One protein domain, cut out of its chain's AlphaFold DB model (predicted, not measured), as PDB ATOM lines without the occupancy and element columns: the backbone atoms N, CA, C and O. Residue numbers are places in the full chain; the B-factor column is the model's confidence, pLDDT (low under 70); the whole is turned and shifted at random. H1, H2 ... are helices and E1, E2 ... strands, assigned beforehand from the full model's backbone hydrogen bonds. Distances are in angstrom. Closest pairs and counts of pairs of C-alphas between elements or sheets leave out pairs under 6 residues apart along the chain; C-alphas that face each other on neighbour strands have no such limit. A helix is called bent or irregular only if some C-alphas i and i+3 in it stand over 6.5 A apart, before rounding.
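Overview. This is residues 26 to 133 of the 384 residues of the protein "SMYD5 protein" of Symbiodinium microadriaticum (UniProt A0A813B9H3). The long helix H5 crosses one side of a triangle of three helices, H1, H2 and H4, packing on H2 and H4, while H3 sits off to the side near the later part of H5. Long links join H3 to H2 and to H4, and the short strand E1 leads away from the end of H5. The printed part has 108 residues with five named helices and one named strand, in the order H1, H2, H3, H4, H5, E1, and its class is mostly helix. It is compact and rounded, with a radius of gyration of the C-alphas of 12.7 A and spans of 31 by 29 by 28 A.

Along the chain. H5, residues 114 to 130, is the longest helix, 25.2 A from C-alpha 114 at (160.053, 158.202, 166.326) to C-alpha 130 at (151.824, 146.093, 145.789). It is irregular, with C-alphas 115 and 118 7.3 A apart, and has a kink of 29 degrees near residue 121. H2, residues 48 to 59, is 18.5 A long and irregular too, with C-alphas 49 and 52 7.1 A apart. H1, residues 34 to 43, is 14.3 A long and begins at C-alpha 34 at (161.487, 138.211, 167.639). H3 is residues 80 to 88, 12.8 A, and H4 is residues 102 to 110, 12.0 A. E1, residues 131 to 133, is 6.9 A long and pairs with no named strand.

Arrangement. H2 touches H5 with residues 53 to 58 alone; the closest C-alphas of the two are those of Ala 57 and Ala 124, 4.9 A apart. The two are only just about perpendicular, at 72 degrees. With residues 114 to 121 alone H5 touches H4, at a steep tilt of 56 degrees, opposite ways; the closest C-alphas are those of Ala 108 and Pro 114, 4.7 A apart. H1 and H2 form a helical hairpin at a steep tilt of 39 degrees, with C-alphas of Leu 43 and Ala 51 closest at 5.1 A. H1 touches H4 at a shallow tilt of 33 degrees, only just short of steep, with C-alphas of Leu 43 and Leu 103 closest at 6.5 A. H2 and H4 only just touch, with 3 pairs of C-alphas within 8 A, the closest those of Phe 54 and Thr 107 at 7.4 A. The helix packing is mostly crossed, with 1 of 5 touching pairs at a shallow tilt. H3 is close to H5 but not clearly touching, the C-alphas of Leu 86 and Arg 126 being closest at 7.7 A. H5 and E1 meet only through their link. In H1, H3 and H4 every O i to N i+4 pair is within hydrogen-bond range; in H2 it is 5 of 8 and in H5 10 of 13.

Size, cuts and confidence. The two C-alphas farthest apart are those of Ser 30 and Ala 97, 37.0 A. The printed part has no cut. The links from H2 to H3, 20 residues, and from H3 to H4, 13 residues, are long. The mean pLDDT of the printed part is 88.6, and residues 92 to 97 are under 70.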
ATOM      1  N   LEU A  26     160.276 140.045 152.266       93.25
ATOM      2  CA  LEU A  26     159.514 138.827 152.532       93.25
ATOM      3  C   LEU A  26     159.347 138.629 154.038       93.25
ATOM      4  O   LEU A  26     160.321 138.609 154.789       93.25
ATOM      5  N   LEU A  27     158.116 138.411 154.477       91.50
ATOM      6  CA  LEU A  27     157.782 138.083 155.853       91.50
ATOM      7  C   LEU A  27     157.017 136.761 155.888       91.50
ATOM      8  O   LEU A  27     155.929 136.640 155.336       91.50
ATOM      9  N   VAL A  28     157.588 135.760 156.555       90.50
ATOM     10  CA  VAL A  28     156.988 134.429 156.697       90.50
ATOM     11  C   VAL A  28     156.643 134.217 158.174       90.50
ATOM     12  O   VAL A  28     157.567 134.103 158.980       90.50
ATOM     13  N   PRO A  29     155.357 134.123 158.569       86.44
ATOM     14  CA  PRO A  29     154.943 133.990 159.967       86.44
ATOM     15  C   PRO A  29     155.577 132.806 160.707       86.44
ATOM     16  O   PRO A  29     155.862 132.897 161.897       86.44
ATOM     17  N   SER A  30     155.833 131.690 160.017       85.50
ATOM     18  CA  SER A  30     156.483 130.512 160.614       85.50
ATOM     19  C   SER A  30     157.976 130.709 160.906       85.50
ATOM     20  O   SER A  30     158.565 129.907 161.625       85.50
ATOM     21  N   ARG A  31     158.585 131.767 160.363       85.00
ATOM     22  CA  ARG A  31     159.997 132.145 160.536       85.00
ATOM     23  C   ARG A  31     160.125 133.592 161.024       85.00
ATOM     24  O   ARG A  31     161.114 134.263 160.742       85.00
ATOM     25  N   GLU A  32     159.093 134.082 161.708       85.50
ATOM     26  CA  GLU A  32     159.013 135.459 162.184       85.50
ATOM     27  C   GLU A  32     160.133 135.758 163.192       85.50
ATOM     28  O   GLU A  32     160.352 135.007 164.146       85.50
ATOM     29  N   LEU A  33     160.840 136.871 162.982       89.31
ATOM     30  CA  LEU A  33     161.891 137.333 163.889       89.31
ATOM     31  C   LEU A  33     161.287 137.850 165.208       89.31
ATOM     32  O   LEU A  33     160.168 138.372 165.201       89.31
ATOM     33  N   PRO A  34     162.014 137.781 166.342       92.00
ATOM     34  CA  PRO A  34     161.487 138.211 167.639       92.00
ATOM     35  C   PRO A  34     160.934 139.643 167.646       92.00
ATOM     36  O   PRO A  34     159.861 139.875 168.200       92.00
ATOM     37  N   TRP A  35     161.619 140.581 166.982       90.50
ATOM     38  CA  TRP A  35     161.172 141.974 166.872       90.50
ATOM     39  C   TRP A  35     159.869 142.111 166.076       90.50
ATOM     40  O   TRP A  35     158.999 142.891 166.453       90.50
ATOM     41  N   ALA A  36     159.708 141.333 165.001       92.31
ATOM     42  CA  ALA A  36     158.515 141.369 164.163       92.31
ATOM     43  C   ALA A  36     157.321 140.806 164.933       92.31
ATOM     44  O   ALA A  36     156.242 141.388 164.914       92.31
ATOM     45  N   LYS A  37     157.537 139.740 165.714       93.25
ATOM     46  CA  LYS A  37     156.509 139.148 166.573       93.25
ATOM     47  C   LYS A  37     156.015 140.118 167.649       93.25
ATOM     48  O   LYS A  37     154.806 140.208 167.875       93.25
ATOM     49  N   THR A  38     156.922 140.832 168.322       94.75
ATOM     50  CA  THR A  38     156.543 141.811 169.354       94.75
ATOM     51  C   THR A  38     155.850 143.023 168.741       94.75
ATOM     52  O   THR A  38     154.773 143.393 169.211       94.75
ATOM     53  N   LEU A  39     156.388 143.561 167.641       94.69
ATOM     54  CA  LEU A  39     155.781 144.661 166.893       94.69
ATOM     55  C   LEU A  39     154.375 144.292 166.406       94.69
ATOM     56  O   LEU A  39     153.417 145.027 166.632       94.69
ATOM     57  N   ARG A  40     154.218 143.117 165.791       94.19
ATOM     58  CA  ARG A  40     152.924 142.629 165.306       94.19
ATOM     59  C   ARG A  40     151.914 142.494 166.436       94.19
ATOM     60  O   ARG A  40     150.752 142.846 166.253       94.19
ATOM     61  N   SER A  41     152.332 141.995 167.601       94.62
ATOM     62  CA  SER A  41     151.451 141.909 168.769       94.62
ATOM     63  C   SER A  41     150.949 143.285 169.208       94.62
ATOM     64  O   SER A  41     149.774 143.403 169.547       94.62
ATOM     65  N   ALA A  42     151.805 144.310 169.179       94.62
ATOM     66  CA  ALA A  42     151.418 145.682 169.491       94.62
ATOM     67  C   ALA A  42     150.469 146.253 168.423       94.62
ATOM     68  O   ALA A  42     149.384 146.728 168.752       94.62
ATOM     69  N   LEU A  43     150.807 146.118 167.138       95.44
ATOM     70  CA  LEU A  43     150.002 146.642 166.026       95.44
ATOM     71  C   LEU A  43     148.595 146.040 165.957       95.44
ATOM     72  O   LEU A  43     147.643 146.748 165.638       95.44
ATOM     73  N   ARG A  44     148.434 144.757 166.308       94.12
ATOM     74  CA  ARG A  44     147.122 144.086 166.340       94.12
ATOM     75  C   ARG A  44     146.146 144.695 167.346       94.12
ATOM     76  O   ARG A  44     144.951 144.449 167.227       94.12
ATOM     77  N   THR A  45     146.629 145.472 168.317       92.88
ATOM     78  CA  THR A  45     145.752 146.224 169.229       92.88
ATOM     79  C   THR A  45     145.068 147.408 168.538       92.88
ATOM     80  O   THR A  45     143.990 147.806 168.968       92.88
ATOM     81  N   LEU A  46     145.654 147.920 167.445       92.19
ATOM     82  CA  LEU A  46     145.112 149.008 166.627       92.19
ATOM     83  C   LEU A  46     144.387 148.481 165.381       92.19
ATOM     84  O   LEU A  46     143.256 148.869 165.100       92.19
ATOM     85  N   SER A  47     145.032 147.594 164.619       91.56
ATOM     86  CA  SER A  47     144.467 147.007 163.403       91.56
ATOM     87  C   SER A  47     145.063 145.629 163.146       91.56
ATOM     88  O   SER A  47     146.261 145.487 162.892       91.56
ATOM     89  N   GLU A  48     144.216 144.598 163.170       85.56
ATOM     90  CA  GLU A  48     144.637 143.242 162.813       85.56
ATOM     91  C   GLU A  48     145.066 143.151 161.339       85.56
ATOM     92  O   GLU A  48     146.064 142.501 161.025       85.56
ATOM     93  N   ASP A  49     144.374 143.878 160.462       81.69
ATOM     94  CA  ASP A  49     144.553 143.811 159.009       81.69
ATOM     95  C   ASP A  49     145.851 144.468 158.534       81.69
ATOM     96  O   ASP A  49     146.462 144.029 157.558       81.69
ATOM     97  N   CYS A  50     146.292 145.520 159.229       90.06
ATOM     98  CA  CYS A  50     147.482 146.279 158.849       90.06
ATOM     99  C   CYS A  50     148.757 145.788 159.547       90.06
ATOM    100  O   CYS A  50     149.856 146.166 159.143       90.06
ATOM    101  N   ALA A  51     148.653 144.935 160.570       91.75
ATOM    102  CA  ALA A  51     149.810 144.536 161.371       91.75
ATOM    103  C   ALA A  51     150.923 143.886 160.523       91.75
ATOM    104  O   ALA A  51     152.096 144.240 160.655       91.75
ATOM    105  N   TRP A  52     150.557 142.991 159.599       91.38
ATOM    106  CA  TRP A  52     151.509 142.364 158.673       91.38
ATOM    107  C   TRP A  52     152.101 143.359 157.672       91.38
ATOM    108  O   TRP A  52     153.306 143.330 157.422       91.38
ATOM    109  N   GLN A  53     151.283 144.281 157.157       93.25
ATOM    110  CA  GLN A  53     151.718 145.335 156.239       93.25
ATOM    111  C   GLN A  53     152.814 146.204 156.863       93.25
ATOM    112  O   GLN A  53     153.821 146.466 156.212       93.25
ATOM    113  N   PHE A  54     152.648 146.625 158.118       95.31
ATOM    114  CA  PHE A  54     153.645 147.444 158.809       95.31
ATOM    115  C   PHE A  54     154.905 146.647 159.166       95.31
ATOM    116  O   PHE A  54     156.011 147.155 159.006       95.31
ATOM    117  N   CYS A  55     154.781 145.368 159.540       94.50
ATOM    118  CA  CYS A  55     155.957 144.513 159.739       94.50
ATOM    119  C   CYS A  55     156.764 144.327 158.441       94.50
ATOM    120  O   CYS A  55     157.995 144.357 158.462       94.50
ATOM    121  N   LEU A  56     156.083 144.164 157.302       94.38
ATOM    122  CA  LEU A  56     156.729 144.092 155.991       94.38
ATOM    123  C   LEU A  56     157.318 145.452 155.570       94.38
ATOM    124  O   LEU A  56     158.394 145.490 154.976       94.38
ATOM    125  N   ALA A  57     156.675 146.565 155.937       94.81
ATOM    126  CA  ALA A  57     157.189 147.912 155.693       94.81
ATOM    127  C   ALA A  57     158.515 148.178 156.420       94.81
ATOM    128  O   ALA A  57     159.421 148.763 155.834       94.81
ATOM    129  N   VAL A  58     158.680 147.685 157.652       93.88
ATOM    130  CA  VAL A  58     159.960 147.786 158.381       93.88
ATOM    131  C   VAL A  58     161.090 147.057 157.646       93.88
ATOM    132  O   VAL A  58     162.207 147.564 157.587       93.88
ATOM    133  N   GLN A  59     160.809 145.910 157.016       92.06
ATOM    134  CA  GLN A  59     161.796 145.212 156.174       92.06
ATOM    135  C   GLN A  59     162.158 145.968 154.890       92.06
ATOM    136  O   GLN A  59     163.160 145.658 154.255       92.06
ATOM    137  N   CYS A  60     161.354 146.958 154.509       93.75
ATOM    138  CA  CYS A  60     161.565 147.774 153.321       93.75
ATOM    139  C   CYS A  60     162.342 149.078 153.608       93.75
ATOM    140  O   CYS A  60     162.564 149.866 152.686       93.75
ATOM    141  N   LEU A  61     162.748 149.329 154.859       91.75
ATOM    142  CA  LEU A  61     163.619 150.456 155.210       91.75
ATOM    143  C   LEU A  61     165.040 150.221 154.679       91.75
ATOM    144  O   LEU A  61     165.514 149.085 154.638       91.75
ATOM    145  N   SER A  62     165.720 151.289 154.267       90.38
ATOM    146  CA  SER A  62     167.114 151.230 153.808       90.38
ATOM    147  C   SER A  62     168.119 151.372 154.953       90.38
ATOM    148  O   SER A  62     167.790 151.821 156.049       90.38
ATOM    149  N   GLU A  63     169.372 151.000 154.687       84.12
ATOM    150  CA  GLU A  63     170.468 151.131 155.654       84.12
ATOM    151  C   GLU A  63     170.765 152.592 156.040       84.12
ATOM    152  O   GLU A  63     171.135 152.856 157.182       84.12
ATOM    153  N   GLU A  64     170.542 153.540 155.126       83.62
ATOM    154  CA  GLU A  64     170.683 154.980 155.392       83.62
ATOM    155  C   GLU A  64     169.616 155.493 156.368       83.62
ATOM    156  O   GLU A  64     169.894 156.337 157.218       83.62
ATOM    157  N   GLU A  65     168.394 154.970 156.255       84.62
ATOM    158  CA  GLU A  65     167.264 155.339 157.112       84.62
ATOM    159  C   GLU A  65     167.366 154.668 158.489       84.62
ATOM    160  O   GLU A  65     166.958 155.257 159.488       84.62
ATOM    161  N   PHE A  66     167.910 153.446 158.558       83.88
ATOM    162  CA  PHE A  66     167.980 152.678 159.797       83.88
ATOM    163  C   PHE A  66     169.322 151.940 159.967       83.88
ATOM    164  O   PHE A  66     169.447 150.756 159.618       83.88
ATOM    165  N   PRO A  67     170.348 152.627 160.511       76.94
ATOM    166  CA  PRO A  67     171.710 152.111 160.572       76.94
ATOM    167  C   PRO A  67     171.860 150.945 161.556       76.94
ATOM    168  O   PRO A  67     171.104 150.789 162.518       76.94
ATOM    169  N   GLN A  68     172.907 150.135 161.352       79.19
ATOM    170  CA  GLN A  68     173.140 148.897 162.106       79.19
ATOM    171  C   GLN A  68     173.175 149.071 163.631       79.19
ATOM    172  O   GLN A  68     172.752 148.171 164.350       79.19
ATOM    173  N   SER A  69     173.639 150.214 164.133       77.69
ATOM    174  CA  SER A  69     173.724 150.489 165.573       77.69
ATOM    175  C   SER A  69     172.368 150.565 166.276       77.69
ATOM    176  O   SER A  69     172.326 150.467 167.499       77.69
ATOM    177  N   ARG A  70     171.274 150.746 165.527       77.88
ATOM    178  CA  ARG A  70     169.926 150.955 166.075       77.88
ATOM    179  C   ARG A  70     168.912 149.910 165.621       77.88
ATOM    180  O   ARG A  70     167.774 149.922 166.074       77.88
ATOM    181  N   ARG A  71     169.315 148.990 164.739       83.12
ATOM    182  CA  ARG A  71     168.396 148.024 164.136       83.12
ATOM    183  C   ARG A  71     168.188 146.779 165.010       83.12
ATOM    184  O   ARG A  71     169.154 146.280 165.591       83.12
ATOM    185  N   PRO A  72     166.971 146.207 165.044       86.81
ATOM    186  CA  PRO A  72     166.727 144.922 165.679       86.81
ATOM    187  C   PRO A  72     167.554 143.793 165.061       86.81
ATOM    188  O   PRO A  72     167.849 143.782 163.860       86.81
ATOM    189  N   GLU A  73     167.880 142.797 165.879       87.62
ATOM    190  CA  GLU A  73     168.628 141.625 165.438       87.62
ATOM    191  C   GLU A  73     167.893 140.876 164.311       87.62
ATOM    192  O   GLU A  73     166.678 140.663 164.345       87.62
ATOM    193  N   GLY A  74     168.644 140.487 163.279       86.19
ATOM    194  CA  GLY A  74     168.124 139.760 162.121       86.19
ATOM    195  C   GLY A  74     167.418 140.621 161.065       86.19
ATOM    196  O   GLY A  74     167.206 140.122 159.960       86.19
ATOM    197  N   LEU A  75     167.101 141.895 161.341       86.81
ATOM    198  CA  LEU A  75     166.576 142.805 160.317       86.81
ATOM    199  C   LEU A  75     167.653 143.073 159.254       86.81
ATOM    200  O   LEU A  75     168.780 143.467 159.573       86.81
ATOM    201  N   ARG A  76     167.298 142.859 157.984       85.88
ATOM    202  CA  ARG A  76     168.141 143.146 156.820       85.88
ATOM    203  C   ARG A  76     167.510 144.295 156.029       85.88
ATOM    204  O   ARG A  76     166.506 144.049 155.368       85.88
ATOM    205  N   PRO A  77     168.052 145.521 156.122       85.06
ATOM    206  CA  PRO A  77     167.561 146.656 155.349       85.06
ATOM    207  C   PRO A  77     167.711 146.436 153.842       85.06
ATOM    208  O   PRO A  77     168.551 145.648 153.393       85.06
ATOM    209  N   LEU A  78     166.934 147.178 153.055       92.00
ATOM    210  CA  LEU A  78     167.099 147.215 151.607       92.00
ATOM    211  C   LEU A  78     168.422 147.883 151.224       92.00
ATOM    212  O   LEU A  78     168.818 148.899 151.799       92.00
ATOM    213  N   SER A  79     169.063 147.349 150.182       91.06
ATOM    214  CA  SER A  79     170.143 148.053 149.490       91.06
ATOM    215  C   SER A  79     169.612 149.322 148.818       91.06
ATOM    216  O   SER A  79     168.423 149.406 148.503       91.06
ATOM    217  N   ALA A  80     170.488 150.286 148.517       89.44
ATOM    218  CA  ALA A  80     170.097 151.514 147.813       89.44
ATOM    219  C   ALA A  80     169.371 151.217 146.483       89.44
ATOM    220  O   ALA A  80     168.352 151.827 146.168       89.44
ATOM    221  N   HIS A  81     169.829 150.199 145.745       91.25
ATOM    222  CA  HIS A  81     169.189 149.758 144.505       91.25
ATOM    223  C   HIS A  81     167.792 149.148 144.730       91.25
ATOM    224  O   HIS A  81     166.849 149.471 144.009       91.25
ATOM    225  N   ALA A  82     167.617 148.292 145.745       92.75
ATOM    226  CA  ALA A  82     166.300 147.741 146.080       92.75
ATOM    227  C   ALA A  82     165.344 148.827 146.609       92.75
ATOM    228  O   ALA A  82     164.146 148.801 146.328       92.75
ATOM    229  N   ARG A  83     165.880 149.821 147.322       91.38
ATOM    230  CA  ARG A  83     165.134 150.988 147.795       91.38
ATOM    231  C   ARG A  83     164.655 151.866 146.641       91.38
ATOM    232  O   ARG A  83     163.524 152.341 146.704       91.38
ATOM    233  N   GLN A  84     165.462 152.045 145.594       91.88
ATOM    234  CA  GLN A  84     165.053 152.736 144.368       91.88
ATOM    235  C   GLN A  84     163.896 151.998 143.678       91.88
ATOM    236  O   GLN A  84     162.866 152.607 143.408       91.88
ATOM    237  N   LYS A  85     164.003 150.673 143.508       93.88
ATOM    238  CA  LYS A  85     162.905 149.844 142.977       93.88
ATOM    239  C   LYS A  85     161.614 149.994 143.782       93.88
ATOM    240  O   LYS A  85     160.538 150.126 143.212       93.88
ATOM    241  N   LEU A  86     161.710 150.028 145.112       93.19
ATOM    242  CA  LEU A  86     160.561 150.307 145.972       93.19
ATOM    243  C   LEU A  86     159.943 151.685 145.680       93.19
ATOM    244  O   LEU A  86     158.724 151.805 145.709       93.19
ATOM    245  N   GLN A  87     160.742 152.726 145.420       91.38
ATOM    246  CA  GLN A  87     160.234 154.080 145.143       91.38
ATOM    247  C   GLN A  87     159.442 154.164 143.836       91.38
ATOM    248  O   GLN A  87     158.526 154.979 143.759       91.38
ATOM    249  N   GLU A  88     159.758 153.311 142.860       91.62
ATOM    250  CA  GLU A  88     159.044 153.205 141.581       91.62
ATOM    251  C   GLU A  88     157.647 152.578 141.730       91.62
ATOM    252  O   GLU A  88     156.779 152.793 140.885       91.62
ATOM    253  N   LEU A  89     157.401 151.831 142.813       91.06
ATOM    254  CA  LEU A  89     156.096 151.233 143.080       91.06
ATOM    255  C   LEU A  89     155.060 152.279 143.498       91.06
ATOM    256  O   LEU A  89     155.347 153.210 144.260       91.06
ATOM    257  N   CYS A  90     153.811 152.050 143.082       84.50
ATOM    258  CA  CYS A  90     152.666 152.901 143.398       84.50
ATOM    259  C   CYS A  90     152.552 153.172 144.912       84.50
ATOM    260  O   CYS A  90     152.210 152.281 145.700       84.50
ATOM    261  N   GLY A  91     152.816 154.424 145.302       81.25
ATOM    262  CA  GLY A  91     152.839 154.932 146.677       81.25
ATOM    263  C   GLY A  91     151.704 155.905 146.992       81.25
ATOM    264  O   GLY A  91     150.863 156.202 146.147       81.25
ATOM    265  N   GLY A  92     151.569 156.278 148.272       67.00
ATOM    266  CA  GLY A  92     150.496 157.168 148.721       67.00
ATOM    267  C   GLY A  92     150.860 158.584 148.319       67.00
ATOM    268  O   GLY A  92     151.913 159.044 148.743       67.00
ATOM    269  N   GLU A  93     150.030 159.249 147.513       55.41
ATOM    270  CA  GLU A  93     150.334 160.603 147.021       55.41
ATOM    271  C   GLU A  93     150.295 161.671 148.142       55.41
ATOM    272  O   GLU A  93     150.829 162.756 147.948       55.41
ATOM    273  N   ASP A  94     149.814 161.337 149.353       51.38
ATOM    274  CA  ASP A  94     149.594 162.302 150.448       51.38
ATOM    275  C   ASP A  94     150.441 162.089 151.724       51.38
ATOM    276  O   ASP A  94     150.287 162.828 152.697       51.38
ATOM    277  N   ALA A  95     151.358 161.113 151.768       50.69
ATOM    278  CA  ALA A  95     152.087 160.792 153.011       50.69
ATOM    279  C   ALA A  95     153.023 161.920 153.509       50.69
ATOM    280  O   ALA A  95     153.449 161.908 154.664       50.69
ATOM    281  N   ALA A  96     153.345 162.898 152.656       51.50
ATOM    282  CA  ALA A  96     154.284 163.970 152.980       51.50
ATOM    283  C   ALA A  96     153.648 165.197 153.667       51.50
ATOM    284  O   ALA A  96     154.384 165.990 154.248       51.50
ATOM    285  N   ALA A  97     152.322 165.381 153.604       58.00
ATOM    286  CA  ALA A  97     151.670 166.613 154.076       58.00
ATOM    287  C   ALA A  97     150.872 166.459 155.388       58.00
ATOM    288  O   ALA A  97     150.582 167.459 156.043       58.00
ATOM    289  N   GLY A  98     150.516 165.231 155.776       74.00
ATOM    290  CA  GLY A  98     149.771 164.930 157.007       74.00
ATOM    291  C   GLY A  98     150.650 164.360 158.120       74.00
ATOM    292  O   GLY A  98     151.759 163.903 157.863       74.00
ATOM    293  N   SER A  99     150.150 164.358 159.360       87.12
ATOM    294  CA  SER A  99     150.788 163.640 160.473       87.12
ATOM    295  C   SER A  99     150.841 162.130 160.199       87.12
ATOM    296  O   SER A  99     149.904 161.615 159.580       87.12
ATOM    297  N   PRO A 100     151.861 161.401 160.693       91.12
ATOM    298  CA  PRO A 100     151.908 159.950 160.561       91.12
ATOM    299  C   PRO A 100     150.691 159.295 161.218       91.12
ATOM    300  O   PRO A 100     150.162 159.786 162.218       91.12
ATOM    301  N   SER A 101     150.274 158.160 160.677       93.19
ATOM    302  CA  SER A 101     149.236 157.314 161.241       93.19
ATOM    303  C   SER A 101     149.644 156.785 162.618       93.19
ATOM    304  O   SER A 101     150.827 156.619 162.924       93.19
ATOM    305  N   GLU A 102     148.657 156.453 163.453       94.94
ATOM    306  CA  GLU A 102     148.905 155.819 164.756       94.94
ATOM    307  C   GLU A 102     149.701 154.512 164.622       94.94
ATOM    308  O   GLU A 102     150.557 154.218 165.453       94.94
ATOM    309  N   LEU A 103     149.484 153.762 163.534       95.62
ATOM    310  CA  LEU A 103     150.236 152.544 163.224       95.62
ATOM    311  C   LEU A 103     151.712 152.847 162.933       95.62
ATOM    312  O   LEU A 103     152.590 152.131 163.420       95.62
ATOM    313  N   ALA A 104     152.007 153.913 162.182       95.50
ATOM    314  CA  ALA A 104     153.376 154.351 161.927       95.50
ATOM    315  C   ALA A 104     154.061 154.872 163.186       95.50
ATOM    316  O   ALA A 104     155.211 154.511 163.428       95.50
ATOM    317  N   MET A 105     153.368 155.683 163.990       95.81
ATOM    318  CA  MET A 105     153.908 156.192 165.253       95.81
ATOM    319  C   MET A 105     154.245 155.044 166.206       95.81
ATOM    320  O   MET A 105     155.375 154.977 166.684       95.81
ATOM    321  N   LEU A 106     153.322 154.094 166.395       96.31
ATOM    322  CA  LEU A 106     153.555 152.910 167.224       96.31
ATOM    323  C   LEU A 106     154.720 152.066 166.690       96.31
ATOM    324  O   LEU A 106     155.547 151.586 167.460       96.31
ATOM    325  N   THR A 107     154.810 151.894 165.368       96.00
ATOM    326  CA  THR A 107     155.919 151.151 164.752       96.00
ATOM    327  C   THR A 107     157.255 151.848 164.997       96.00
ATOM    328  O   THR A 107     158.222 151.199 165.384       96.00
ATOM    329  N   ALA A 108     157.311 153.165 164.799       94.62
ATOM    330  CA  ALA A 108     158.507 153.975 164.997       94.62
ATOM    331  C   ALA A 108     158.960 153.977 166.468       94.62
ATOM    332  O   ALA A 108     160.145 153.805 166.748       94.62
ATOM    333  N   GLU A 109     158.018 154.100 167.406       94.25
ATOM    334  CA  GLU A 109     158.270 154.015 168.847       94.25
ATOM    335  C   GLU A 109     158.808 152.636 169.247       94.25
ATOM    336  O   GLU A 109     159.804 152.547 169.962       94.25
ATOM    337  N   HIS A 110     158.217 151.557 168.724       93.12
ATOM    338  CA  HIS A 110     158.673 150.186 168.984       93.12
ATOM    339  C   HIS A 110     160.089 149.918 168.453       93.12
ATOM    340  O   HIS A 110     160.816 149.093 169.004       93.12
ATOM    341  N   LEU A 111     160.491 150.622 167.392       91.00
ATOM    342  CA  LEU A 111     161.857 150.599 166.864       91.00
ATOM    343  C   LEU A 111     162.814 151.548 167.605       91.00
ATOM    344  O   LEU A 111     164.009 151.525 167.325       91.00
ATOM    345  N   GLY A 112     162.317 152.371 168.533       91.12
ATOM    346  CA  GLY A 112     163.103 153.386 169.239       91.12
ATOM    347  C   GLY A 112     163.471 154.604 168.385       91.12
ATOM    348  O   GLY A 112     164.330 155.383 168.786       91.12
ATOM    349  N   GLU A 113     162.827 154.793 167.230       91.00
ATOM    350  CA  GLU A 113     163.138 155.848 166.256       91.00
ATOM    351  C   GLU A 113     161.874 156.599 165.802       91.00
ATOM    352  O   GLU A 113     161.426 156.429 164.665       91.00
ATOM    353  N   PRO A 114     161.291 157.478 166.644       91.81
ATOM    354  CA  PRO A 114     160.053 158.202 166.326       91.81
ATOM    355  C   PRO A 114     160.108 159.008 165.017       91.81
ATOM    356  O   PRO A 114     159.093 159.173 164.342       91.81
ATOM    357  N   ALA A 115     161.298 159.475 164.620       91.62
ATOM    358  CA  ALA A 115     161.513 160.219 163.378       91.62
ATOM    359  C   ALA A 115     161.201 159.397 162.109       91.62
ATOM    360  O   ALA A 115     160.939 159.974 161.054       91.62
ATOM    361  N   LEU A 116     161.184 158.061 162.198       92.19
ATOM    362  CA  LEU A 116     160.872 157.181 161.071       92.19
ATOM    363  C   LEU A 116     159.374 157.054 160.779       92.19
ATOM    364  O   LEU A 116     159.028 156.474 159.753       92.19
ATOM    365  N   ALA A 117     158.482 157.595 161.613       94.25
ATOM    366  CA  ALA A 117     157.039 157.388 161.475       94.25
ATOM    367  C   ALA A 117     156.503 157.762 160.076       94.25
ATOM    368  O   ALA A 117     155.884 156.929 159.416       94.25
ATOM    369  N   HIS A 118     156.817 158.957 159.562       92.62
ATOM    370  CA  HIS A 118     156.411 159.352 158.202       92.62
ATOM    371  C   HIS A 118     156.942 158.395 157.134       92.62
ATOM    372  O   HIS A 118     156.234 158.041 156.192       92.62
ATOM    373  N   ARG A 119     158.197 157.956 157.286       91.94
ATOM    374  CA  ARG A 119     158.822 157.050 156.326       91.94
ATOM    375  C   ARG A 119     158.151 155.682 156.337       91.94
ATOM    376  O   ARG A 119     157.893 155.122 155.273       91.94
ATOM    377  N   ILE A 120     157.859 155.154 157.523       94.06
ATOM    378  CA  ILE A 120     157.166 153.877 157.699       94.06
ATOM    379  C   ILE A 120     155.795 153.932 157.034       94.06
ATOM    380  O   ILE A 120     155.454 153.002 156.312       94.06
ATOM    381  N   ASP A 121     155.044 155.018 157.204       92.88
ATOM    382  CA  ASP A 121     153.746 155.199 156.549       92.88
ATOM    383  C   ASP A 121     153.855 155.208 155.024       92.88
ATOM    384  O   ASP A 121     153.109 154.519 154.324       92.88
ATOM    385  N   GLU A 122     154.818 155.957 154.493       91.56
ATOM    386  CA  GLU A 122     155.054 156.065 153.056       91.56
ATOM    387  C   GLU A 122     155.393 154.699 152.429       91.56
ATOM    388  O   GLU A 122     154.930 154.350 151.335       91.56
ATOM    389  N   VAL A 123     156.196 153.901 153.134       93.94
ATOM    390  CA  VAL A 123     156.560 152.539 152.738       93.94
ATOM    391  C   VAL A 123     155.375 151.587 152.916       93.94
ATOM    392  O   VAL A 123     155.061 150.825 152.001       93.94
ATOM    393  N   ALA A 124     154.655 151.662 154.035       93.75
ATOM    394  CA  ALA A 124     153.473 150.852 154.303       93.75
ATOM    395  C   ALA A 124     152.383 151.092 153.252       93.75
ATOM    396  O   ALA A 124     151.751 150.137 152.809       93.75
ATOM    397  N   ALA A 125     152.207 152.324 152.775       91.00
ATOM    398  CA  ALA A 125     151.281 152.646 151.694       91.00
ATOM    399  C   ALA A 125     151.672 151.982 150.359       91.00
ATOM    400  O   ALA A 125     150.795 151.635 149.559       91.00
ATOM    401  N   ARG A 126     152.969 151.790 150.088       92.50
ATOM    402  CA  ARG A 126     153.436 151.026 148.915       92.50
ATOM    403  C   ARG A 126     153.214 149.536 149.099       92.50
ATOM    404  O   ARG A 126     152.669 148.898 148.199       92.50
ATOM    405  N   VAL A 127     153.550 149.001 150.272       93.94
ATOM    406  CA  VAL A 127     153.284 147.599 150.626       93.94
ATOM    407  C   VAL A 127     151.790 147.287 150.514       93.94
ATOM    408  O   VAL A 127     151.414 146.264 149.952       93.94
ATOM    409  N   ALA A 128     150.922 148.195 150.965       90.00
ATOM    410  CA  ALA A 128     149.478 148.035 150.867       90.00
ATOM    411  C   ALA A 128     149.016 147.830 149.422       90.00
ATOM    412  O   ALA A 128     148.156 147.001 149.171       90.00
ATOM    413  N   ARG A 129     149.567 148.551 148.446       88.25
ATOM    414  CA  ARG A 129     149.104 148.441 147.052       88.25
ATOM    415  C   ARG A 129     149.760 147.326 146.256       88.25
ATOM    416  O   ARG A 129     149.140 146.831 145.323       88.25
ATOM    417  N   ASN A 130     150.979 146.949 146.619       93.38
ATOM    418  CA  ASN A 130     151.824 146.093 145.789       93.38
ATOM    419  C   ASN A 130     152.189 144.764 146.468       93.38
ATOM    420  O   ASN A 130     152.896 143.961 145.872       93.38
ATOM    421  N   GLY A 131     151.757 144.535 147.710       94.12
ATOM    422  CA  GLY A 131     152.055 143.315 148.456       94.12
ATOM    423  C   GLY A 131     151.329 142.084 147.911       94.12
ATOM    424  O   GLY A 131     150.149 142.143 147.558       94.12
ATOM    425  N   PHE A 132     152.034 140.959 147.906       94.25
ATOM    426  CA  PHE A 132     151.567 139.649 147.469       94.25
ATOM    427  C   PHE A 132     151.553 138.680 148.643       94.25
ATOM    428  O   PHE A 132     152.540 138.545 149.363       94.25
ATOM    429  N   GLN A 133     150.458 137.940 148.788       92.12
ATOM    430  CA  GLN A 133     150.441 136.759 149.642       92.12
ATOM    431  C   GLN A 133     151.039 135.594 148.863       92.12
ATOM    432  O   GLN A 133     150.510 135.202 147.824       92.12
TER     433      GLN A 133